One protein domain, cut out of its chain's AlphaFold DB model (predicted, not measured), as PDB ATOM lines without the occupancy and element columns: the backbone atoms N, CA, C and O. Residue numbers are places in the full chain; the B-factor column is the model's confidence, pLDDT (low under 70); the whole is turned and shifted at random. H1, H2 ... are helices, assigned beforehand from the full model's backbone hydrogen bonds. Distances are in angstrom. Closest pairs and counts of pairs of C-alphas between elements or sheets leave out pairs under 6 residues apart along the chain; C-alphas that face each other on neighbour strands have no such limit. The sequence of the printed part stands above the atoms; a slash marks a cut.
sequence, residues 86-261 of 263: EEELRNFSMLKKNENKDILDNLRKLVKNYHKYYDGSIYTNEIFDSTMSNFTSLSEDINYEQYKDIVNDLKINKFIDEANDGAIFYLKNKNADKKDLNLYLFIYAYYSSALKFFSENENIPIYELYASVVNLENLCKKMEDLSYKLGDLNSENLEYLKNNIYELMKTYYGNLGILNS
ATOM      1  N   GLU A  86     200.088 133.141 161.016       84.81
ATOM      2  CA  GLU A  86     199.788 132.346 159.820       84.81
ATOM      3  C   GLU A  86     198.694 131.293 160.060       84.81
ATOM      4  O   GLU A  86     197.839 131.077 159.196       84.81
ATOM      5  N   GLU A  87     198.702 130.629 161.218       86.81
ATOM      6  CA  GLU A  87     197.676 129.646 161.586       86.81
ATOM      7  C   GLU A  87     196.325 130.311 161.817       86.81
ATOM      8  O   GLU A  87     195.298 129.805 161.362       86.81
ATOM      9  N   GLU A  88     196.323 131.467 162.470       84.69
ATOM     10  CA  GLU A  88     195.112 132.232 162.719       84.69
ATOM     11  C   GLU A  88     194.472 132.721 161.412       84.69
ATOM     12  O   GLU A  88     193.287 132.479 161.170       84.69
ATOM     13  N   LEU A  89     195.272 133.307 160.514       86.06
ATOM     14  CA  LEU A  89     194.815 133.736 159.190       86.06
ATOM     15  C   LEU A  89     194.275 132.566 158.362       86.06
ATOM     16  O   LEU A  89     193.261 132.707 157.668       86.06
ATOM     17  N   ARG A  90     194.909 131.391 158.449       88.88
ATOM     18  CA  ARG A  90     194.440 130.175 157.777       88.88
ATOM     19  C   ARG A  90     193.100 129.704 158.338       88.88
ATOM     20  O   ARG A  90     192.196 129.405 157.554       88.88
ATOM     21  N   ASN A  91     192.960 129.656 159.661       89.00
ATOM     22  CA  ASN A  91     191.725 129.250 160.331       89.00
ATOM     23  C   ASN A  91     190.577 130.210 160.005       89.00
ATOM     24  O   ASN A  91     189.489 129.771 159.632       89.00
ATOM     25  N   PHE A  92     190.838 131.515 160.060       88.62
ATOM     26  CA  PHE A  92     189.870 132.543 159.702       88.62
ATOM     27  C   PHE A  92     189.454 132.454 158.226       88.62
ATOM     28  O   PHE A  92     188.263 132.450 157.912       88.62
ATOM     29  N   SER A  93     190.412 132.278 157.310       91.94
ATOM     30  CA  SER A  93     190.122 132.081 155.884       91.94
ATOM     31  C   SER A  93     189.277 130.830 155.637       91.94
ATOM     32  O   SER A  93     188.344 130.847 154.833       91.94
ATOM     33  N   MET A  94     189.568 129.732 156.338       93.62
ATOM     34  CA  MET A  94     188.790 128.498 156.237       93.62
ATOM     35  C   MET A  94     187.362 128.683 156.763       93.62
ATOM     36  O   MET A  94     186.416 128.228 156.120       93.62
ATOM     37  N   LEU A  95     187.193 129.400 157.877       93.69
ATOM     38  CA  LEU A  95     185.887 129.763 158.424       93.69
ATOM     39  C   LEU A  95     185.066 130.569 157.406       93.69
ATOM     40  O   LEU A  95     183.941 130.182 157.101       93.69
ATOM     41  N   LYS A  96     185.645 131.607 156.785       95.25
ATOM     42  CA  LYS A  96     184.962 132.405 155.746       95.25
ATOM     43  C   LYS A  96     184.631 131.615 154.480       95.25
ATOM     44  O   LYS A  96     183.554 131.792 153.912       95.25
ATOM     45  N   LYS A  97     185.500 130.689 154.060       95.56
ATOM     46  CA  LYS A  97     185.216 129.767 152.944       95.56
ATOM     47  C   LYS A  97     184.045 128.828 153.264       95.56
ATOM     48  O   LYS A  97     183.189 128.620 152.405       95.56
ATOM     49  N   ASN A  98     183.980 128.305 154.489       96.69
ATOM     50  CA  ASN A  98     182.878 127.450 154.937       96.69
ATOM     51  C   ASN A  98     181.559 128.227 155.047       96.69
ATOM     52  O   ASN A  98     180.558 127.768 154.506       96.69
ATOM     53  N   GLU A  99     181.569 129.430 155.633       96.94
ATOM     54  CA  GLU A  99     180.394 130.315 155.666       96.94
ATOM     55  C   GLU A  99     179.838 130.561 154.252       96.94
ATOM     56  O   GLU A  99     178.634 130.456 154.025       96.94
ATOM     57  N   ASN A 100     180.704 130.829 153.268       96.69
ATOM     58  CA  ASN A 100     180.277 131.037 151.881       96.69
ATOM     59  C   ASN A 100     179.682 129.785 151.235       96.69
ATOM     60  O   ASN A 100     178.748 129.895 150.436       96.69
ATOM     61  N   LYS A 101     180.190 128.600 151.579       96.06
ATOM     62  CA  LYS A 101     179.604 127.333 151.137       96.06
ATOM     63  C   LYS A 101     178.204 127.140 151.726       96.06
ATOM     64  O   LYS A 101     177.277 126.831 150.980       96.06
ATOM     65  N   ASP A 102     178.036 127.399 153.021       97.19
ATOM     66  CA  ASP A 102     176.740 127.293 153.697       97.19
ATOM     67  C   ASP A 102     175.724 128.300 153.136       97.19
ATOM     68  O   ASP A 102     174.553 127.966 152.941       97.19
ATOM     69  N   ILE A 103     176.165 129.522 152.810       97.19
ATOM     70  CA  ILE A 103     175.329 130.528 152.142       97.19
ATOM     71  C   ILE A 103     174.829 130.017 150.788       97.19
ATOM     72  O   ILE A 103     173.635 130.128 150.507       97.19
ATOM     73  N   LEU A 104     175.704 129.438 149.960       95.81
ATOM     74  CA  LEU A 104     175.307 128.877 148.665       95.81
ATOM     75  C   LEU A 104     174.280 127.750 148.832       95.81
ATOM     76  O   LEU A 104     173.255 127.748 148.149       95.81
ATOM     77  N   ASP A 105     174.502 126.830 149.770       95.12
ATOM     78  CA  ASP A 105     173.568 125.733 150.040       95.12
ATOM     79  C   ASP A 105     172.205 126.247 150.536       95.12
ATOM     80  O   ASP A 105     171.152 125.746 150.121       95.12
ATOM     81  N   ASN A 106     172.202 127.278 151.383       96.38
ATOM     82  CA  ASN A 106     170.982 127.918 151.873       96.38
ATOM     83  C   ASN A 106     170.231 128.658 150.762       96.38
ATOM     84  O   ASN A 106     169.016 128.493 150.648       96.38
ATOM     85  N   LEU A 107     170.934 129.405 149.905       97.12
ATOM     86  CA  LEU A 107     170.344 130.053 148.732       97.12
ATOM     87  C   LEU A 107     169.683 129.026 147.811       97.12
ATOM     88  O   LEU A 107     168.553 129.227 147.377       97.12
ATOM     89  N   ARG A 108     170.338 127.889 147.549       95.75
ATOM     90  CA  ARG A 108     169.769 126.835 146.695       95.75
ATOM     91  C   ARG A 108     168.500 126.236 147.293       95.75
ATOM     92  O   ARG A 108     167.520 126.046 146.577       95.75
ATOM     93  N   LYS A 109     168.493 125.946 148.599       96.06
ATOM     94  CA  LYS A 109     167.288 125.466 149.302       96.06
ATOM     95  C   LYS A 109     166.163 126.496 149.249       96.06
ATOM     96  O   LYS A 109     165.021 126.131 148.992       96.06
ATOM     97  N   LEU A 110     166.496 127.767 149.463       96.31
ATOM     98  CA  LEU A 110     165.542 128.863 149.399       96.31
ATOM     99  C   LEU A 110     164.909 128.958 148.007       96.31
ATOM    100  O   LEU A 110     163.689 128.921 147.909       96.31
ATOM    101  N   VAL A 111     165.713 129.000 146.939       97.31
ATOM    102  CA  VAL A 111     165.218 129.071 145.552       97.31
ATOM    103  C   VAL A 111     164.341 127.861 145.208       97.31
ATOM    104  O   VAL A 111     163.274 128.043 144.628       97.31
ATOM    105  N   LYS A 112     164.703 126.648 145.658       96.94
ATOM    106  CA  LYS A 112     163.885 125.430 145.477       96.94
ATOM    107  C   LYS A 112     162.469 125.542 146.042       96.94
ATOM    108  O   LYS A 112     161.535 124.986 145.467       96.94
ATOM    109  N   ASN A 113     162.269 126.298 147.120       96.62
ATOM    110  CA  ASN A 113     160.929 126.512 147.672       96.62
ATOM    111  C   ASN A 113     160.025 127.329 146.730       96.62
ATOM    112  O   ASN A 113     158.803 127.245 146.834       96.62
ATOM    113  N   TYR A 114     160.612 128.044 145.770       97.25
ATOM    114  CA  TYR A 114     159.925 128.845 144.757       97.25
ATOM    115  C   TYR A 114     159.831 128.144 143.390       97.25
ATOM    116  O   TYR A 114     159.530 128.799 142.395       97.25
ATOM    117  N   HIS A 115     160.018 126.818 143.330       97.06
ATOM    118  CA  HIS A 115     159.937 126.017 142.096       97.06
ATOM    119  C   HIS A 115     158.717 126.307 141.215       97.06
ATOM    120  O   HIS A 115     158.860 126.390 140.004       97.06
ATOM    121  N   LYS A 116     157.547 126.605 141.797       97.19
ATOM    122  CA  LYS A 116     156.340 126.983 141.042       97.19
ATOM    123  C   LYS A 116     156.558 128.115 140.021       97.19
ATOM    124  O   LYS A 116     155.828 128.162 139.039       97.19
ATOM    125  N   TYR A 117     157.524 129.014 140.238       97.88
ATOM    126  CA  TYR A 117     157.855 130.108 139.311       97.88
ATOM    127  C   TYR A 117     158.635 129.650 138.078       97.88
ATOM    128  O   TYR A 117     158.691 130.357 137.079       97.88
ATOM    129  N   TYR A 118     159.259 128.481 138.138       96.69
ATOM    130  CA  TYR A 118     160.152 127.985 137.099       96.69
ATOM    131  C   TYR A 118     159.947 126.494 136.788       96.69
ATOM    132  O   TYR A 118     160.750 125.871 136.099       96.69
ATOM    133  N   ASP A 119     158.848 125.916 137.264       96.00
ATOM    134  CA  ASP A 119     158.402 124.592 136.865       96.00
ATOM    135  C   ASP A 119     157.957 124.599 135.403       96.00
ATOM    136  O   ASP A 119     157.338 125.556 134.923       96.00
ATOM    137  N   GLY A 120     158.219 123.486 134.726       95.25
ATOM    138  CA  GLY A 120     157.788 123.223 133.359       95.25
ATOM    139  C   GLY A 120     158.895 122.592 132.525       95.25
ATOM    140  O   GLY A 120     160.071 122.925 132.660       95.25
ATOM    141  N   SER A 121     158.506 121.702 131.621       94.44
ATOM    142  CA  SER A 121     159.408 121.058 130.657       94.44
ATOM    143  C   SER A 121     160.039 122.040 129.659       94.44
ATOM    144  O   SER A 121     161.034 121.723 129.006       94.44
ATOM    145  N   ILE A 122     159.484 123.252 129.555       93.56
ATOM    146  CA  ILE A 122     159.906 124.249 128.576       93.56
ATOM    147  C   ILE A 122     161.353 124.724 128.781       93.56
ATOM    148  O   ILE A 122     162.041 124.959 127.798       93.56
ATOM    149  N   TYR A 123     161.852 124.786 130.022       92.62
ATOM    150  CA  TYR A 123     163.220 125.243 130.326       92.62
ATOM    151  C   TYR A 123     164.317 124.268 129.874       92.62
ATOM    152  O   TYR A 123     165.491 124.611 129.918       92.62
ATOM    153  N   THR A 124     163.945 123.053 129.465       89.50
ATOM    154  CA  THR A 124     164.868 122.029 128.945       89.50
ATOM    155  C   THR A 124     164.632 121.725 127.462       89.50
ATOM    156  O   THR A 124     165.176 120.759 126.935       89.50
ATOM    157  N   ASN A 125     163.760 122.486 126.796       91.06
ATOM    158  CA  ASN A 125     163.410 122.296 125.390       91.06
ATOM    159  C   ASN A 125     164.363 123.109 124.491       91.06
ATOM    160  O   ASN A 125     164.621 124.279 124.760       91.06
ATOM    161  N   GLU A 126     164.803 122.535 123.367       91.31
ATOM    162  CA  GLU A 126     165.630 123.207 122.346       91.31
ATOM    163  C   GLU A 126     165.029 124.537 121.844       91.31
ATOM    164  O   GLU A 126     165.731 125.451 121.396       91.31
ATOM    165  N   ILE A 127     163.703 124.680 121.901       91.50
ATOM    166  CA  ILE A 127     163.023 125.917 121.517       91.50
ATOM    167  C   ILE A 127     163.198 127.027 122.538       91.50
ATOM    168  O   ILE A 127     163.280 128.186 122.131       91.50
ATOM    169  N   PHE A 128     163.328 126.710 123.824       92.69
ATOM    170  CA  PHE A 128     163.733 127.705 124.809       92.69
ATOM    171  C   PHE A 128     165.144 128.206 124.498       92.69
ATOM    172  O   PHE A 128     165.310 129.410 124.313       92.69
ATOM    173  N   ASP A 129     166.110 127.304 124.306       91.50
ATOM    174  CA  ASP A 129     167.504 127.671 124.017       91.50
ATOM    175  C   ASP A 129     167.629 128.524 122.749       91.50
ATOM    176  O   ASP A 129     168.289 129.565 122.739       91.50
ATOM    177  N   SER A 130     166.952 128.122 121.670       92.12
ATOM    178  CA  SER A 130     166.988 128.875 120.412       92.12
ATOM    179  C   SER A 130     166.275 130.229 120.502       92.12
ATOM    180  O   SER A 130     166.784 131.207 119.960       92.12
ATOM    181  N   THR A 131     165.139 130.327 121.201       92.56
ATOM    182  CA  THR A 131     164.431 131.608 121.408       92.56
ATOM    183  C   THR A 131     165.253 132.542 122.300       92.56
ATOM    184  O   THR A 131     165.365 133.732 122.009       92.56
ATOM    185  N   MET A 132     165.881 131.996 123.344       91.69
ATOM    186  CA  MET A 132     166.767 132.719 124.253       91.69
ATOM    187  C   MET A 132     167.977 133.292 123.513       91.69
ATOM    188  O   MET A 132     168.258 134.481 123.620       91.69
ATOM    189  N   SER A 133     168.638 132.463 122.702       90.31
ATOM    190  CA  SER A 133     169.782 132.858 121.875       90.31
ATOM    191  C   SER A 133     169.423 133.941 120.849       90.31
ATOM    192  O   SER A 133     170.136 134.936 120.702       90.31
ATOM    193  N   ASN A 134     168.270 133.816 120.180       88.88
ATOM    194  CA  ASN A 134     167.789 134.858 119.267       88.88
ATOM    195  C   ASN A 134     167.524 136.177 120.006       88.88
ATOM    196  O   ASN A 134     167.810 137.245 119.481       88.88
ATOM    197  N   PHE A 135     166.976 136.117 121.222       89.44
ATOM    198  CA  PHE A 135     166.704 137.312 122.014       89.44
ATOM    199  C   PHE A 135     167.985 137.999 122.499       89.44
ATOM    200  O   PHE A 135     168.097 139.217 122.394       89.44
ATOM    201  N   THR A 136     168.966 137.249 123.008       87.44
ATOM    202  CA  THR A 136     170.217 137.834 123.520       87.44
ATOM    203  C   THR A 136     171.093 138.402 122.402       87.44
ATOM    204  O   THR A 136     171.696 139.465 122.579       87.44
ATOM    205  N   SER A 137     171.095 137.767 121.226       86.12
ATOM    206  CA  SER A 137     171.817 138.257 120.042       86.12
ATOM    207  C   SER A 137     171.261 139.562 119.462       86.12
ATOM    208  O   SER A 137     171.992 140.259 118.761       86.12
ATOM    209  N   LEU A 138     170.037 139.982 119.821       84.06
ATOM    210  CA  LEU A 138     169.520 141.303 119.434       84.06
ATOM    211  C   LEU A 138     170.405 142.456 119.916       84.06
ATOM    212  O   LEU A 138     170.454 143.498 119.270       84.06
ATOM    213  N   SER A 139     171.092 142.286 121.048       77.38
ATOM    214  CA  SER A 139     171.997 143.313 121.576       77.38
ATOM    215  C   SER A 139     173.249 143.520 120.715       77.38
ATOM    216  O   SER A 139     173.874 144.577 120.786       77.38
ATOM    217  N   GLU A 140     173.590 142.533 119.884       78.00
ATOM    218  CA  GLU A 140     174.754 142.534 118.996       78.00
ATOM    219  C   GLU A 140     174.377 142.871 117.542       78.00
ATOM    220  O   GLU A 140     175.257 143.157 116.725       78.00
ATOM    221  N   ASP A 141     173.082 142.861 117.202       74.75
ATOM    222  CA  ASP A 141     172.609 143.119 115.844       74.75
ATOM    223  C   ASP A 141     172.553 144.623 115.533       74.75
ATOM    224  O   ASP A 141     171.746 145.391 116.061       74.75
ATOM    225  N   ILE A 142     173.410 145.037 114.600       63.31
ATOM    226  CA  ILE A 142     173.516 146.415 114.109       63.31
ATOM    227  C   ILE A 142     172.244 146.832 113.334       63.31
ATOM    228  O   ILE A 142     171.969 148.024 113.213       63.31
ATOM    229  N   ASN A 143     171.438 145.875 112.854       69.81
ATOM    230  CA  ASN A 143     170.232 146.107 112.052       69.81
ATOM    231  C   ASN A 143     168.930 145.754 112.793       69.81
ATOM    232  O   ASN A 143     168.005 145.219 112.184       69.81
ATOM    233  N   TYR A 144     168.800 146.098 114.079       65.12
ATOM    234  CA  TYR A 144     167.585 145.831 114.871       65.12
ATOM    235  C   TYR A 144     166.276 146.365 114.241       65.12
ATOM    236  O   TYR A 144     165.188 145.876 114.541       65.12
ATOM    237  N   GLU A 145     166.355 147.352 113.343       68.88
ATOM    238  CA  GLU A 145     165.209 147.901 112.606       68.88
ATOM    239  C   GLU A 145     164.523 146.879 111.677       68.88
ATOM    240  O   GLU A 145     163.400 147.112 111.221       68.88
ATOM    241  N   GLN A 146     165.166 145.738 111.398       72.00
ATOM    242  CA  GLN A 146     164.580 144.662 110.596       72.00
ATOM    243  C   GLN A 146     163.471 143.889 111.327       72.00
ATOM    244  O   GLN A 146     162.618 143.286 110.672       72.00
ATOM    245  N   TYR A 147     163.443 143.947 112.662       73.12
ATOM    246  CA  TYR A 147     162.465 143.249 113.491       73.12
ATOM    247  C   TYR A 147     161.169 144.057 113.600       73.12
ATOM    248  O   TYR A 147     161.011 144.919 114.466       73.12
ATOM    249  N   LYS A 148     160.223 143.792 112.692       79.25
ATOM    250  CA  LYS A 148     158.906 144.456 112.688       79.25
ATOM    251  C   LYS A 148     157.943 143.843 113.697       79.25
ATOM    252  O   LYS A 148     157.042 144.538 114.164       79.25
ATOM    253  N   ASP A 149     158.121 142.563 114.017       84.06
ATOM    254  CA  ASP A 149     157.303 141.836 114.980       84.06
ATOM    255  C   ASP A 149     158.193 140.902 115.801       84.06
ATOM    256  O   ASP A 149     158.325 139.714 115.514       84.06
ATOM    257  N   ILE A 150     158.782 141.454 116.863       84.00
ATOM    258  CA  ILE A 150     159.702 140.756 117.772       84.00
ATOM    259  C   ILE A 150     159.129 139.417 118.262       84.00
ATOM    260  O   ILE A 150     159.869 138.450 118.425       84.00
ATOM    261  N   VAL A 151     157.814 139.324 118.475       86.88
ATOM    262  CA  VAL A 151     157.179 138.102 118.990       86.88
ATOM    263  C   VAL A 151     157.239 136.971 117.959       86.88
ATOM    264  O   VAL A 151     157.498 135.815 118.308       86.88
ATOM    265  N   ASN A 152     157.025 137.291 116.686       87.75
ATOM    266  CA  ASN A 152     157.120 136.321 115.599       87.75
ATOM    267  C   ASN A 152     158.567 136.089 115.160       87.75
ATOM    268  O   ASN A 152     158.983 134.937 115.019       87.75
ATOM    269  N   ASP A 153     159.335 137.162 114.998       86.94
ATOM    270  CA  ASP A 153     160.693 137.125 114.461       86.94
ATOM    271  C   ASP A 153     161.642 136.340 115.383       86.94
ATOM    272  O   ASP A 153     162.473 135.564 114.910       86.94
ATOM    273  N   LEU A 154     161.457 136.447 116.706       88.06
ATOM    274  CA  LEU A 154     162.212 135.662 117.690       88.06
ATOM    275  C   LEU A 154     161.646 134.259 117.937       88.06
ATOM    276  O   LEU A 154     162.243 133.495 118.688       88.06
ATOM    277  N   LYS A 155     160.523 133.896 117.301       90.19
ATOM    278  CA  LYS A 155     159.786 132.634 117.512       90.19
ATOM    279  C   LYS A 155     159.198 132.475 118.920       90.19
ATOM    280  O   LYS A 155     158.921 131.353 119.346       90.19
ATOM    281  N   ILE A 156     158.906 133.582 119.606       93.62
ATOM    282  CA  ILE A 156     158.277 133.572 120.935       93.62
ATOM    283  C   ILE A 156     156.911 132.877 120.892       93.62
ATOM    284  O   ILE A 156     156.596 132.100 121.788       93.62
ATOM    285  N   ASN A 157     156.115 133.082 119.837       93.19
ATOM    286  CA  ASN A 157     154.830 132.382 119.694       93.19
ATOM    287  C   ASN A 157     154.994 130.858 119.733       93.19
ATOM    288  O   ASN A 157     154.305 130.187 120.497       93.19
ATOM    289  N   LYS A 158     155.978 130.325 118.998       91.94
ATOM    290  CA  LYS A 158     156.272 128.889 118.994       91.94
ATOM    291  C   LYS A 158     156.684 128.396 120.385       91.94
ATOM    292  O   LYS A 158     156.202 127.362 120.831       91.94
ATOM    293  N   PHE A 159     157.536 129.154 121.076       94.12
ATOM    294  CA  PHE A 159     157.936 128.864 122.455       94.12
ATOM    295  C   PHE A 159     156.731 128.772 123.407       94.12
ATOM    296  O   PHE A 159     156.609 127.813 124.169       94.12
ATOM    297  N   ILE A 160     155.804 129.731 123.337       95.06
ATOM    298  CA  ILE A 160     154.614 129.748 124.199       95.06
ATOM    299  C   ILE A 160     153.631 128.628 123.850       95.06
ATOM    300  O   ILE A 160     153.018 128.045 124.753       95.06
ATOM    301  N   ASP A 161     153.486 128.293 122.569       93.38
ATOM    302  CA  ASP A 161     152.620 127.204 122.119       93.38
ATOM    303  C   ASP A 161     153.106 125.843 122.636       93.38
ATOM    304  O   ASP A 161     152.290 125.032 123.075       93.38
ATOM    305  N   GLU A 162     154.422 125.626 122.689       93.75
ATOM    306  CA  GLU A 162     155.024 124.385 123.191       93.75
ATOM    307  C   GLU A 162     155.051 124.254 124.720       93.75
ATOM    308  O   GLU A 162     155.237 123.152 125.244       93.75
ATOM    309  N   ALA A 163     154.817 125.340 125.457       94.44
ATOM    310  CA  ALA A 163     154.666 125.282 126.904       94.44
ATOM    311  C   ALA A 163     153.340 124.591 127.278       94.44
ATOM    312  O   ALA A 163     152.263 125.193 127.199       94.44
ATOM    313  N   ASN A 164     153.427 123.322 127.688       94.88
ATOM    314  CA  ASN A 164     152.281 122.450 127.987       94.88
ATOM    315  C   ASN A 164     152.094 122.148 129.483       94.88
ATOM    316  O   ASN A 164     151.092 121.553 129.875       94.88
ATOM    317  N   ASP A 165     153.039 122.557 130.325       96.38
ATOM    318  CA  ASP A 165     153.031 122.348 131.768       96.38
ATOM    319  C   ASP A 165     153.695 123.515 132.526       96.38
ATOM    320  O   ASP A 165     154.220 124.463 131.934       96.38
ATOM    321  N   GLY A 166     153.617 123.466 133.859       96.44
ATOM    322  CA  GLY A 166     154.320 124.402 134.734       96.44
ATOM    323  C   GLY A 166     153.816 125.849 134.699       96.44
ATOM    324  O   GLY A 166     152.645 126.122 134.407       96.44
ATOM    325  N   ALA A 167     154.708 126.784 135.034       97.12
ATOM    326  CA  ALA A 167     154.387 128.196 135.248       97.12
ATOM    327  C   ALA A 167     153.850 128.873 133.978       97.12
ATOM    328  O   ALA A 167     152.807 129.530 134.003       97.12
ATOM    329  N   ILE A 168     154.530 128.665 132.846       97.56
ATOM    330  CA  ILE A 168     154.178 129.297 131.569       97.56
ATOM    331  C   ILE A 168     152.813 128.810 131.080       97.56
ATOM    332  O   ILE A 168     151.966 129.627 130.721       97.56
ATOM    333  N   PHE A 169     152.550 127.500 131.134       97.38
ATOM    334  CA  PHE A 169     151.247 126.945 130.765       97.38
ATOM    335  C   PHE A 169     150.122 127.442 131.681       97.38
ATOM    336  O   PHE A 169     149.047 127.813 131.201       97.38
ATOM    337  N   TYR A 170     150.368 127.492 132.994       97.50
ATOM    338  CA  TYR A 170     149.411 128.026 133.963       97.50
ATOM    339  C   TYR A 170     149.027 129.477 133.635       97.50
ATOM    340  O   TYR A 170     147.838 129.794 133.516       97.50
ATOM    341  N   LEU A 171     150.024 130.346 133.442       97.44
ATOM    342  CA  LEU A 171     149.805 131.763 133.158       97.44
ATOM    343  C   LEU A 171     149.153 131.977 131.787       97.44
ATOM    344  O   LEU A 171     148.234 132.795 131.689       97.44
ATOM    345  N   LYS A 172     149.558 131.204 130.766       96.81
ATOM    346  CA  LYS A 172     148.951 131.192 129.424       96.81
ATOM    347  C   LYS A 172     147.445 130.941 129.500       96.81
ATOM    348  O   LYS A 172     146.652 131.753 129.030       96.81
ATOM    349  N   ASN A 173     147.034 129.861 130.164       96.12
ATOM    350  CA  ASN A 173     145.625 129.460 130.224       96.12
ATOM    351  C   ASN A 173     144.746 130.417 131.034       96.12
ATOM    352  O   ASN A 173     143.554 130.553 130.760       96.12
ATOM    353  N   LYS A 174     145.307 131.079 132.048       96.56
ATOM    354  CA  LYS A 174     144.561 132.032 132.881       96.56
ATOM    355  C   LYS A 174     144.319 133.380 132.202       96.56
ATOM    356  O   LYS A 174     143.449 134.117 132.669       96.56
ATOM    357  N   ASN A 175     145.076 133.690 131.149       96.75
ATOM    358  CA  ASN A 175     145.171 135.030 130.572       96.75
ATOM    359  C   ASN A 175     145.106 135.043 129.037       96.75
ATOM    360  O   ASN A 175     145.559 136.008 128.434       96.75
ATOM    361  N   ALA A 176     144.569 133.999 128.397       92.75
ATOM    362  CA  ALA A 176     144.574 133.837 126.936       92.75
ATOM    363  C   ALA A 176     143.920 134.999 126.155       92.75
ATOM    364  O   ALA A 176     144.198 135.187 124.976       92.75
ATOM    365  N   ASP A 177     143.058 135.782 126.804       91.94
ATOM    366  CA  ASP A 177     142.406 136.974 126.258       91.94
ATOM    367  C   ASP A 177     143.287 138.239 126.292       91.94
ATOM    368  O   ASP A 177     142.930 139.265 125.707       91.94
ATOM    369  N   LYS A 178     144.433 138.200 126.979       93.00
ATOM    370  CA  LYS A 178     145.303 139.361 127.165       93.00
ATOM    371  C   LYS A 178     146.167 139.620 125.937       93.00
ATOM    372  O   LYS A 178     146.896 138.752 125.458       93.00
ATOM    373  N   LYS A 179     146.154 140.875 125.489       88.44
ATOM    374  CA  LYS A 179     147.093 141.380 124.483       88.44
ATOM    375  C   LYS A 179     148.534 141.241 124.989       88.44
ATOM    376  O   LYS A 179     148.768 141.336 126.187       88.44
ATOM    377  N   ASP A 180     149.488 141.011 124.092       90.69
ATOM    378  CA  ASP A 180     150.930 140.977 124.386       90.69
ATOM    379  C   ASP A 180     151.360 139.889 125.402       90.69
ATOM    380  O   ASP A 180     152.514 139.857 125.824       90.69
ATOM    381  N   LEU A 181     150.460 138.961 125.771       95.19
ATOM    382  CA  LEU A 181     150.707 137.893 126.748       95.19
ATOM    383  C   LEU A 181     151.984 137.112 126.437       95.19
ATOM    384  O   LEU A 181     152.794 136.895 127.329       95.19
ATOM    385  N   ASN A 182     152.180 136.727 125.177       96.00
ATOM    386  CA  ASN A 182     153.306 135.885 124.781       96.00
ATOM    387  C   ASN A 182     154.659 136.557 125.053       96.00
ATOM    388  O   ASN A 182     155.591 135.887 125.489       96.00
ATOM    389  N   LEU A 183     154.743 137.882 124.887       94.69
ATOM    390  CA  LEU A 183     155.941 138.643 125.234       94.69
ATOM    391  C   LEU A 183     156.176 138.649 126.749       94.69
ATOM    392  O   LEU A 183     157.285 138.369 127.194       94.69
ATOM    393  N   TYR A 184     155.136 138.909 127.548       96.69
ATOM    394  CA  TYR A 184     155.241 138.864 129.012       96.69
ATOM    395  C   TYR A 184     155.656 137.481 129.516       96.69
ATOM    396  O   TYR A 184     156.525 137.383 130.376       96.69
ATOM    397  N   LEU A 185     155.077 136.413 128.966       97.25
ATOM    398  CA  LEU A 185     155.421 135.041 129.335       97.25
ATOM    399  C   LEU A 185     156.848 134.666 128.927       97.25
ATOM    400  O   LEU A 185     157.514 133.940 129.658       97.25
ATOM    401  N   PHE A 186     157.338 135.174 127.797       96.75
ATOM    402  CA  PHE A 186     158.730 134.985 127.405       96.75
ATOM    403  C   PHE A 186     159.696 135.698 128.356       96.75
ATOM    404  O   PHE A 186     160.637 135.080 128.841       96.75
ATOM    405  N   ILE A 187     159.438 136.964 128.694       96.12
ATOM    406  CA  ILE A 187     160.255 137.718 129.663       96.12
ATOM    407  C   ILE A 187     160.176 137.070 131.055       96.12
ATOM    408  O   ILE A 187     161.168 137.024 131.781       96.12
ATOM    409  N   TYR A 188     159.016 136.522 131.422       97.94
ATOM    410  CA  TYR A 188     158.856 135.743 132.646       97.94
ATOM    411  C   TYR A 188     159.781 134.524 132.626       97.94
ATOM    412  O   TYR A 188     160.576 134.370 133.546       97.94
ATOM    413  N   ALA A 189     159.727 133.717 131.558       97.38
ATOM    414  CA  ALA A 189     160.594 132.555 131.372       97.38
ATOM    415  C   ALA A 189     162.085 132.923 131.371       97.38
ATOM    416  O   ALA A 189     162.908 132.183 131.903       97.38
ATOM    417  N   TYR A 190     162.433 134.076 130.797       95.88
ATOM    418  CA  TYR A 190     163.791 134.605 130.798       95.88
ATOM    419  C   TYR A 190     164.309 134.775 132.226       95.88
ATOM    420  O   TYR A 190     165.309 134.161 132.595       95.88
ATOM    421  N   TYR A 191     163.603 135.534 133.066       97.19
ATOM    422  CA  TYR A 191     164.068 135.792 134.429       97.19
ATOM    423  C   TYR A 191     163.914 134.582 135.356       97.19
ATOM    424  O   TYR A 191     164.760 134.357 136.221       97.19
ATOM    425  N   SER A 192     162.873 133.768 135.184       97.38
ATOM    426  CA  SER A 192     162.677 132.563 135.997       97.38
ATOM    427  C   SER A 192     163.687 131.452 135.678       97.38
ATOM    428  O   SER A 192     163.969 130.624 136.547       97.38
ATOM    429  N   SER A 193     164.294 131.451 134.483       96.25
ATOM    430  CA  SER A 193     165.318 130.467 134.102       96.25
ATOM    431  C   SER A 193     166.556 130.519 135.001       96.25
ATOM    432  O   SER A 193     167.086 129.479 135.386       96.25
ATOM    433  N   ALA A 194     166.959 131.711 135.454       96.25
ATOM    434  CA  ALA A 194     168.064 131.849 136.396       96.25
ATOM    435  C   ALA A 194     167.770 131.139 137.729       96.25
ATOM    436  O   ALA A 194     168.662 130.524 138.310       96.25
ATOM    437  N   LEU A 195     166.516 131.166 138.202       97.31
ATOM    438  CA  LEU A 195     166.107 130.439 139.409       97.31
ATOM    439  C   LEU A 195     166.149 128.924 139.168       97.31
ATOM    440  O   LEU A 195     166.662 128.190 140.015       97.31
ATOM    441  N   LYS A 196     165.653 128.463 138.010       96.19
ATOM    442  CA  LYS A 196     165.697 127.055 137.594       96.19
ATOM    443  C   LYS A 196     167.123 126.517 137.630       96.19
ATOM    444  O   LYS A 196     167.411 125.626 138.427       96.19
ATOM    445  N   PHE A 197     168.009 127.112 136.846       95.31
ATOM    446  CA  PHE A 197     169.393 126.671 136.694       95.31
ATOM    447  C   PHE A 197     170.188 126.811 138.001       95.31
ATOM    448  O   PHE A 197     170.896 125.887 138.414       95.31
ATOM    449  N   PHE A 198     169.987 127.897 138.761       96.00
ATOM    450  CA  PHE A 198     170.600 128.038 140.085       96.00
ATOM    451  C   PHE A 198     170.124 126.947 141.058       96.00
ATOM    452  O   PHE A 198     170.899 126.447 141.875       96.00
ATOM    453  N   SER A 199     168.860 126.520 140.984       94.81
ATOM    454  CA  SER A 199     168.352 125.431 141.824       94.81
ATOM    455  C   SER A 199     168.960 124.061 141.477       94.81
ATOM    456  O   SER A 199     169.021 123.178 142.342       94.81
ATOM    457  N   GLU A 200     169.467 123.898 140.254       93.38
ATOM    458  CA  GLU A 200     170.004 122.647 139.696       93.38
ATOM    459  C   GLU A 200     171.528 122.519 139.775       93.38
ATOM    460  O   GLU A 200     172.109 121.603 139.203       93.38
ATOM    461  N   ASN A 201     172.179 123.360 140.576       85.31
ATOM    462  CA  ASN A 201     173.635 123.382 140.731       85.31
ATOM    463  C   ASN A 201     174.421 123.959 139.553       85.31
ATOM    464  O   ASN A 201     175.643 123.820 139.532       85.31
ATOM    465  N   GLU A 202     173.773 124.690 138.648       86.25
ATOM    466  CA  GLU A 202     174.511 125.455 137.650       86.25
ATOM    467  C   GLU A 202     175.272 126.622 138.284       86.25
ATOM    468  O   GLU A 202     174.930 127.123 139.368       86.25
ATOM    469  N   ASN A 203     176.357 127.018 137.617       87.31
ATOM    470  CA  ASN A 203     177.276 128.046 138.091       87.31
ATOM    471  C   ASN A 203     176.768 129.447 137.728       87.31
ATOM    472  O   ASN A 203     177.384 130.152 136.933       87.31
ATOM    473  N   ILE A 204     175.629 129.829 138.306       90.88
ATOM    474  CA  ILE A 204     175.066 131.174 138.175       90.88
ATOM    475  C   ILE A 204     175.564 132.040 139.339       90.88
ATOM    476  O   ILE A 204     175.362 131.668 140.504       90.88
ATOM    477  N   PRO A 205     176.195 133.198 139.071       94.31
ATOM    478  CA  PRO A 205     176.584 134.135 140.114       94.31
ATOM    479  C   PRO A 205     175.382 134.623 140.934       94.31
ATOM    480  O   PRO A 205     174.312 134.911 140.399       94.31
ATOM    481  N   ILE A 206     175.565 134.790 142.249       95.69
ATOM    482  CA  ILE A 206     174.478 135.208 143.155       95.69
ATOM    483  C   ILE A 206     173.897 136.573 142.745       95.69
ATOM    484  O   ILE A 206     172.690 136.777 142.870       95.69
ATOM    485  N   TYR A 207     174.717 137.492 142.217       95.50
ATOM    486  CA  TYR A 207     174.219 138.783 141.731       95.50
ATOM    487  C   TYR A 207     173.270 138.641 140.527       95.50
ATOM    488  O   TYR A 207     172.308 139.400 140.431       95.50
ATOM    489  N   GLU A 208     173.490 137.664 139.640       95.81
ATOM    490  CA  GLU A 208     172.615 137.401 138.485       95.81
ATOM    491  C   GLU A 208     171.302 136.764 138.924       95.81
ATOM    492  O   GLU A 208     170.235 137.150 138.440       95.81
ATOM    493  N   LEU A 209     171.365 135.845 139.895       97.75
ATOM    494  CA  LEU A 209     170.176 135.308 140.551       97.75
ATOM    495  C   LEU A 209     169.354 136.440 141.185       97.75
ATOM    496  O   LEU A 209     168.147 136.524 140.965       97.75
ATOM    497  N   TYR A 210     170.001 137.320 141.953       98.06
ATOM    498  CA  TYR A 210     169.336 138.444 142.609       98.06
ATOM    499  C   TYR A 210     168.680 139.386 141.593       98.06
ATOM    500  O   TYR A 210     167.496 139.695 141.722       98.06
ATOM    501  N   ALA A 211     169.420 139.794 140.558       97.88
ATOM    502  CA  ALA A 211     168.900 140.653 139.499       97.88
ATOM    503  C   ALA A 211     167.701 140.013 138.783       97.88
ATOM    504  O   ALA A 211     166.690 140.676 138.552       97.88
ATOM    505  N   SER A 212     167.775 138.712 138.496       97.69
ATOM    506  CA  SER A 212     166.672 137.961 137.894       97.69
ATOM    507  C   SER A 212     165.428 137.938 138.781       97.69
ATOM    508  O   SER A 212     164.335 138.195 138.288       97.69
ATOM    509  N   VAL A 213     165.569 137.720 140.094       98.25
ATOM    510  CA  VAL A 213     164.430 137.760 141.031       98.25
ATOM    511  C   VAL A 213     163.818 139.160 141.116       98.25
ATOM    512  O   VAL A 213     162.596 139.282 141.081       98.25
ATOM    513  N   VAL A 214     164.639 140.214 141.174       98.44
ATOM    514  CA  VAL A 214     164.162 141.611 141.159       98.44
ATOM    515  C   VAL A 214     163.360 141.896 139.890       98.44
ATOM    516  O   VAL A 214     162.275 142.475 139.943       98.44
ATOM    517  N   ASN A 215     163.874 141.481 138.735       98.31
ATOM    518  CA  ASN A 215     163.205 141.715 137.464       98.31
ATOM    519  C   ASN A 215     161.933 140.873 137.309       98.31
ATOM    520  O   ASN A 215     160.938 141.379 136.790       98.31
ATOM    521  N   LEU A 216     161.930 139.633 137.802       98.31
ATOM    522  CA  LEU A 216     160.745 138.779 137.830       98.31
ATOM    523  C   LEU A 216     159.655 139.366 138.738       98.31
ATOM    524  O   LEU A 216     158.495 139.414 138.342       98.31
ATOM    525  N   GLU A 217     160.019 139.880 139.917       98.44
ATOM    526  CA  GLU A 217     159.093 140.581 140.817       98.44
ATOM    527  C   GLU A 217     158.479 141.803 140.127       98.44
ATOM    528  O   GLU A 217     157.258 141.957 140.111       98.44
ATOM    529  N   ASN A 218     159.313 142.657 139.522       98.31
ATOM    530  CA  ASN A 218     158.859 143.853 138.813       98.31
ATOM    531  C   ASN A 218     157.941 143.507 137.632       98.31
ATOM    532  O   ASN A 218     156.945 144.195 137.400       98.31
ATOM    533  N   LEU A 219     158.249 142.430 136.904       98.31
ATOM    534  CA  LEU A 219     157.400 141.912 135.838       98.31
ATOM    535  C   LEU A 219     156.046 141.451 136.387       98.31
ATOM    536  O   LEU A 219     155.016 141.844 135.843       98.31
ATOM    537  N   CYS A 220     156.032 140.673 137.474       98.06
ATOM    538  CA  CYS A 220     154.796 140.237 138.121       98.06
ATOM    539  C   CYS A 220     153.957 141.433 138.591       98.06
ATOM    540  O   CYS A 220     152.771 141.479 138.273       98.06
ATOM    541  N   LYS A 221     154.567 142.445 139.232       98.19
ATOM    542  CA  LYS A 221     153.881 143.699 139.614       98.19
ATOM    543  C   LYS A 221     153.243 144.364 138.401       98.19
ATOM    544  O   LYS A 221     152.066 144.708 138.410       98.19
ATOM    545  N   LYS A 222     153.997 144.477 137.304       97.81
ATOM    546  CA  LYS A 222     153.494 145.078 136.067       97.81
ATOM    547  C   LYS A 222     152.333 144.287 135.458       97.81
ATOM    548  O   LYS A 222     151.378 144.883 134.964       97.81
ATOM    549  N   MET A 223     152.413 142.959 135.468       97.56
ATOM    550  CA  MET A 223     151.342 142.084 134.995       97.56
ATOM    551  C   MET A 223     150.093 142.209 135.884       97.56
ATOM    552  O   MET A 223     148.983 142.295 135.364       97.56
ATOM    553  N   GLU A 224     150.251 142.289 137.205       97.38
ATOM    554  CA  GLU A 224     149.156 142.530 138.156       97.38
ATOM    555  C   GLU A 224     148.471 143.879 137.904       97.38
ATOM    556  O   GLU A 224     147.244 143.922 137.789       97.38
ATOM    557  N   ASP A 225     149.243 144.952 137.700       97.44
ATOM    558  CA  ASP A 225     148.725 146.287 137.359       97.44
ATOM    559  C   ASP A 225     147.913 146.277 136.052       97.44
ATOM    560  O   ASP A 225     146.904 146.969 135.911       97.44
ATOM    561  N   LEU A 226     148.318 145.447 135.086       96.69
ATOM    562  CA  LEU A 226     147.601 145.216 133.826       96.69
ATOM    563  C   LEU A 226     146.466 144.176 133.957       96.69
ATOM    564  O   LEU A 226     145.884 143.711 132.964       96.69
ATOM    565  N   SER A 227     146.116 143.821 135.193       96.12
ATOM    566  CA  SER A 227     145.041 142.897 135.554       96.12
ATOM    567  C   SER A 227     145.225 141.482 134.989       96.12
ATOM    568  O   SER A 227     144.237 140.838 134.615       96.12
ATOM    569  N   TYR A 228     146.465 141.003 134.851       97.50
ATOM    570  CA  TYR A 228     146.744 139.587 134.598       97.50
ATOM    571  C   TYR A 228     146.522 138.787 135.887       97.50
ATOM    572  O   TYR A 228     146.781 139.243 136.997       97.50
ATOM    573  N   LYS A 229     146.030 137.561 135.739       96.94
ATOM    574  CA  LYS A 229     145.749 136.631 136.832       96.94
ATOM    575  C   LYS A 229     146.982 135.763 137.082       96.94
ATOM    576  O   LYS A 229     147.191 134.799 136.345       96.94
ATOM    577  N   LEU A 230     147.772 136.106 138.104       96.25
ATOM    578  CA  LEU A 230     148.993 135.371 138.480       96.25
ATOM    579  C   LEU A 230     148.777 134.312 139.577       96.25
ATOM    580  O   LEU A 230     149.520 133.337 139.646       96.25
ATOM    581  N   GLY A 231     147.750 134.464 140.420       94.25
ATOM    582  CA  GLY A 231     147.469 133.520 141.510       94.25
ATOM    583  C   GLY A 231     148.624 133.431 142.516       94.25
ATOM    584  O   GLY A 231     149.026 134.445 143.080       94.25
ATOM    585  N   ASP A 232     149.160 132.225 142.722       92.62
ATOM    586  CA  ASP A 232     150.309 131.975 143.611       92.62
ATOM    587  C   ASP A 232     151.634 132.547 143.063       92.62
ATOM    588  O   ASP A 232     152.600 132.684 143.817       92.62
ATOM    589  N   LEU A 233     151.689 132.875 141.766       96.44
ATOM    590  CA  LEU A 233     152.871 133.404 141.070       96.44
ATOM    591  C   LEU A 233     152.964 134.941 141.145       96.44
ATOM    592  O   LEU A 233     153.451 135.591 140.219       96.44
ATOM    593  N   ASN A 234     152.417 135.514 142.216       95.19
ATOM    594  CA  ASN A 234     152.302 136.952 142.431       95.19
ATOM    595  C   ASN A 234     153.626 137.617 142.843       95.19
ATOM    596  O   ASN A 234     154.603 136.969 143.217       95.19
ATOM    597  N   SER A 235     153.653 138.942 142.779       97.06
ATOM    598  CA  SER A 235     154.846 139.717 143.117       97.06
ATOM    599  C   SER A 235     155.207 139.705 144.606       97.06
ATOM    600  O   SER A 235     156.390 139.699 144.944       97.06
ATOM    601  N   GLU A 236     154.215 139.662 145.497       95.88
ATOM    602  CA  GLU A 236     154.416 139.677 146.952       95.88
ATOM    603  C   GLU A 236     155.271 138.488 147.410       95.88
ATOM    604  O   GLU A 236     156.225 138.643 148.171       95.88
ATOM    605  N   ASN A 237     155.002 137.296 146.876       94.50
ATOM    606  CA  ASN A 237     155.786 136.098 147.163       94.50
ATOM    607  C   ASN A 237     157.264 136.256 146.747       94.50
ATOM    608  O   ASN A 237     158.160 135.819 147.478       94.50
ATOM    609  N   LEU A 238     157.536 136.898 145.606       96.81
ATOM    610  CA  LEU A 238     158.897 137.147 145.114       96.81
ATOM    611  C   LEU A 238     159.640 138.215 145.918       96.81
ATOM    612  O   LEU A 238     160.864 138.141 146.031       96.81
ATOM    613  N   GLU A 239     158.933 139.166 146.526       96.62
ATOM    614  CA  GLU A 239     159.546 140.174 147.393       96.62
ATOM    615  C   GLU A 239     160.251 139.533 148.600       96.62
ATOM    616  O   GLU A 239     161.383 139.900 148.932       96.62
ATOM    617  N   TYR A 240     159.644 138.503 149.198       93.94
ATOM    618  CA  TYR A 240     160.291 137.718 150.253       93.94
ATOM    619  C   TYR A 240     161.557 137.014 149.751       93.94
ATOM    620  O   TYR A 240     162.589 137.059 150.427       93.94
ATOM    621  N   LEU A 241     161.513 136.392 148.568       96.69
ATOM    622  CA  LEU A 241     162.679 135.731 147.975       96.69
ATOM    623  C   LEU A 241     163.812 136.734 147.725       96.69
ATOM    624  O   LEU A 241     164.945 136.497 148.145       96.69
ATOM    625  N   LYS A 242     163.494 137.879 147.110       97.56
ATOM    626  CA  LYS A 242     164.431 138.976 146.842       97.56
ATOM    627  C   LYS A 242     165.162 139.404 148.111       97.56
ATOM    628  O   LYS A 242     166.391 139.459 148.116       97.56
ATOM    629  N   ASN A 243     164.421 139.710 149.176       97.31
ATOM    630  CA  ASN A 243     165.001 140.243 150.409       97.31
ATOM    631  C   ASN A 243     165.940 139.226 151.078       97.31
ATOM    632  O   ASN A 243     167.032 139.583 151.510       97.31
ATOM    633  N   ASN A 244     165.564 137.944 151.092       96.50
ATOM    634  CA  ASN A 244     166.414 136.890 151.648       96.50
ATOM    635  C   ASN A 244     167.680 136.649 150.811       96.50
ATOM    636  O   ASN A 244     168.761 136.464 151.374       96.50
ATOM    637  N   ILE A 245     167.577 136.680 149.476       97.69
ATOM    638  CA  ILE A 245     168.754 136.573 148.604       97.69
ATOM    639  C   ILE A 245     169.695 137.754 148.841       97.69
ATOM    640  O   ILE A 245     170.899 137.542 148.939       97.69
ATOM    641  N   TYR A 246     169.170 138.975 148.971       97.94
ATOM    642  CA  TYR A 246     169.980 140.174 149.181       97.94
ATOM    643  C   TYR A 246     170.859 140.091 150.438       97.94
ATOM    644  O   TYR A 246     172.063 140.344 150.363       97.94
ATOM    645  N   GLU A 247     170.293 139.685 151.577       97.56
ATOM    646  CA  GLU A 247     171.041 139.575 152.841       97.56
ATOM    647  C   GLU A 247     172.149 138.510 152.775       97.56
ATOM    648  O   GLU A 247     173.291 138.736 153.194       97.56
ATOM    649  N   LEU A 248     171.841 137.357 152.175       97.56
ATOM    650  CA  LEU A 248     172.809 136.280 151.964       97.56
ATOM    651  C   LEU A 248     173.904 136.691 150.969       97.56
ATOM    652  O   LEU A 248     175.087 136.455 151.211       97.56
ATOM    653  N   MET A 249     173.527 137.369 149.885       97.25
ATOM    654  CA  MET A 249     174.434 137.893 148.866       97.25
ATOM    655  C   MET A 249     175.430 138.896 149.454       97.25
ATOM    656  O   MET A 249     176.630 138.805 149.191       97.25
ATOM    657  N   LYS A 250     174.950 139.839 150.272       97.38
ATOM    658  CA  LYS A 250     175.791 140.839 150.939       97.38
ATOM    659  C   LYS A 250     176.854 140.177 151.813       97.38
ATOM    660  O   LYS A 250     178.020 140.563 151.759       97.38
ATOM    661  N   THR A 251     176.460 139.160 152.577       97.12
ATOM    662  CA  THR A 251     177.383 138.402 153.432       97.12
ATOM    663  C   THR A 251     178.401 137.627 152.595       97.12
ATOM    664  O   THR A 251     179.598 137.707 152.856       97.12
ATOM    665  N   TYR A 252     177.949 136.956 151.532       97.81
ATOM    666  CA  TYR A 252     178.812 136.187 150.636       97.81
ATOM    667  C   TYR A 252     179.909 137.042 149.988       97.81
ATOM    668  O   TYR A 252     181.094 136.705 150.063       97.81
ATOM    669  N   TYR A 253     179.531 138.169 149.376       97.19
ATOM    670  CA  TYR A 253     180.499 139.063 148.737       97.19
ATOM    671  C   TYR A 253     181.355 139.822 149.756       97.19
ATOM    672  O   TYR A 253     182.520 140.088 149.474       97.19
ATOM    673  N   GLY A 254     180.833 140.108 150.955       96.81
ATOM    674  CA  GLY A 254     181.632 140.635 152.065       96.81
ATOM    675  C   GLY A 254     182.746 139.670 152.473       96.81
ATOM    676  O   GLY A 254     183.910 140.060 152.553       96.81
ATOM    677  N   ASN A 255     182.413 138.390 152.632       96.38
ATOM    678  CA  ASN A 255     183.378 137.332 152.917       96.38
ATOM    679  C   ASN A 255     184.394 137.144 151.781       96.38
ATOM    680  O   ASN A 255     185.577 136.968 152.058       96.38
ATOM    681  N   LEU A 256     183.970 137.221 150.513       95.25
ATOM    682  CA  LEU A 256     184.901 137.195 149.377       95.25
ATOM    683  C   LEU A 256     185.862 138.388 149.390       95.25
ATOM    684  O   LEU A 256     187.051 138.206 149.158       95.25
ATOM    685  N   GLY A 257     185.373 139.592 149.694       94.19
ATOM    686  CA  GLY A 257     186.219 140.779 149.816       94.19
ATOM    687  C   GLY A 257     187.277 140.630 150.911       94.19
ATOM    688  O   GLY A 257     188.435 140.973 150.692       94.19
ATOM    689  N   ILE A 258     186.895 140.056 152.057       92.56
ATOM    690  CA  ILE A 258     187.825 139.730 153.144       92.56
ATOM    691  C   ILE A 258     188.869 138.714 152.670       92.56
ATOM    692  O   ILE A 258     190.059 138.968 152.811       92.56
ATOM    693  N   LEU A 259     188.446 137.595 152.077       93.12
ATOM    694  CA  LEU A 259     189.360 136.553 151.595       93.12
ATOM    695  C   LEU A 259     190.368 137.097 150.577       93.12
ATOM    696  O   LEU A 259     191.559 136.862 150.732       93.12
ATOM    697  N   ASN A 260     189.911 137.899 149.614       91.94
ATOM    698  CA  ASN A 260     190.777 138.526 148.614       91.94
ATOM    699  C   ASN A 260     191.773 139.531 149.217       91.94
ATOM    700  O   ASN A 260     192.773 139.837 148.584       91.94
ATOM    701  N   SER A 261     191.487 140.090 150.396       88.50
ATOM    702  CA  SER A 261     192.411 140.996 151.096       88.50
ATOM    703  C   SER A 261     193.463 140.270 151.939       88.50
ATOM    704  O   SER A 261     194.414 140.901 152.398       88.50
TER     705      SER A 261
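Overview. This is residues 86 to 261 of the 263 residues of an uncharacterized protein of Peptoniphilus sp. oral taxon 836 str. F0141 (UniProt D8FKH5). Two long helices, H1 and H9, run side by side in opposite ways as a long arm; at its far end the short helices H2 to H6 gather about the kinked H7 as a head, and H8 packs on both H7 and H9. H1, H7, H8 and H9 form an up-and-down bundle, each running against the one before it, while residues 139 to 146 stick out from the head. The printed part has 176 residues, with nine named helices, H1 to H9 in chain order, and no named strand: the class is all helix. It is only just compact, close to loose, with a radius of gyration of the C-alphas of 18.9 A, and elongated, spanning 64 by 39 by 27 A.

Arrangement. Start at residues 86 to 112, H1, which touches H9, residues 235 to 261, at a shallow tilt of 17 degrees; their closest C-alphas, of Asn 100 and Tyr 252, are 5.5 A apart. With residues 108 to 112 alone H1 touches the hub, H7, residues 181 to 199; the closest C-alphas, of Arg 108 and Ser 199, are 5.3 A apart. Next, H2, residues 121 to 124, only just touches H7, with 3 pairs of C-alphas within 8 A, the closest those of Tyr 123 and Ser 193, 6.8 A. H3, residues 126 to 137, touches H5, residues 156 to 162, with residues 127 to 131 alone, closest at the C-alphas of Ile 127 and Phe 159, 6.0 A. H4, residues 150 to 153, is close to but not clearly touching H7, closest at the C-alphas of Val 151 and Leu 183, 6.4 A. H5 touches H7, closest at the C-alphas of Ile 160 and Asn 182, 6.3 A. H6, residues 166 to 174, forms a hairpin with H7, closest at the C-alphas of Ile 168 and Leu 185, 6.3 A. H7 forms another with H8, residues 206 to 225, at a shallow tilt of 30 degrees, closest at the C-alphas of Tyr 191 and Ser 212, 4.8 A. H8 and H9 form a third, at 18 degrees, closest at the C-alphas of Glu 217 and Ser 235, 4.9 A. H7 and H9 are apart. Every O i to N i+4 pair is within hydrogen-bond range in H1, H3, H5, H6 and H8, against 13 of 15 in H7 and 21 of 23 in H9; H2 and H4 are too short for such a pair.

Along the chain. Find C-alpha 86 at (199.788, 132.346, 159.820); from there H1 runs 39.3 A to C-alpha 112. H7 starts at (150.707, 137.893, 126.748), spans 26.3 A and has a kink of 31 degrees near residue 191. H8 spans 28.6 A, and H9 runs 38.4 A to C-alpha 261 at (192.411, 140.996, 151.096).

Size, cuts and confidence. The C-alphas farthest apart, of Glu 86 and Asp 177, are 66.6 A apart. The printed part has no cut; the link from H3 to H4, 12 residues, is long. Mean pLDDT of the printed part is 93.2, and residues 142 to 145 are under 70.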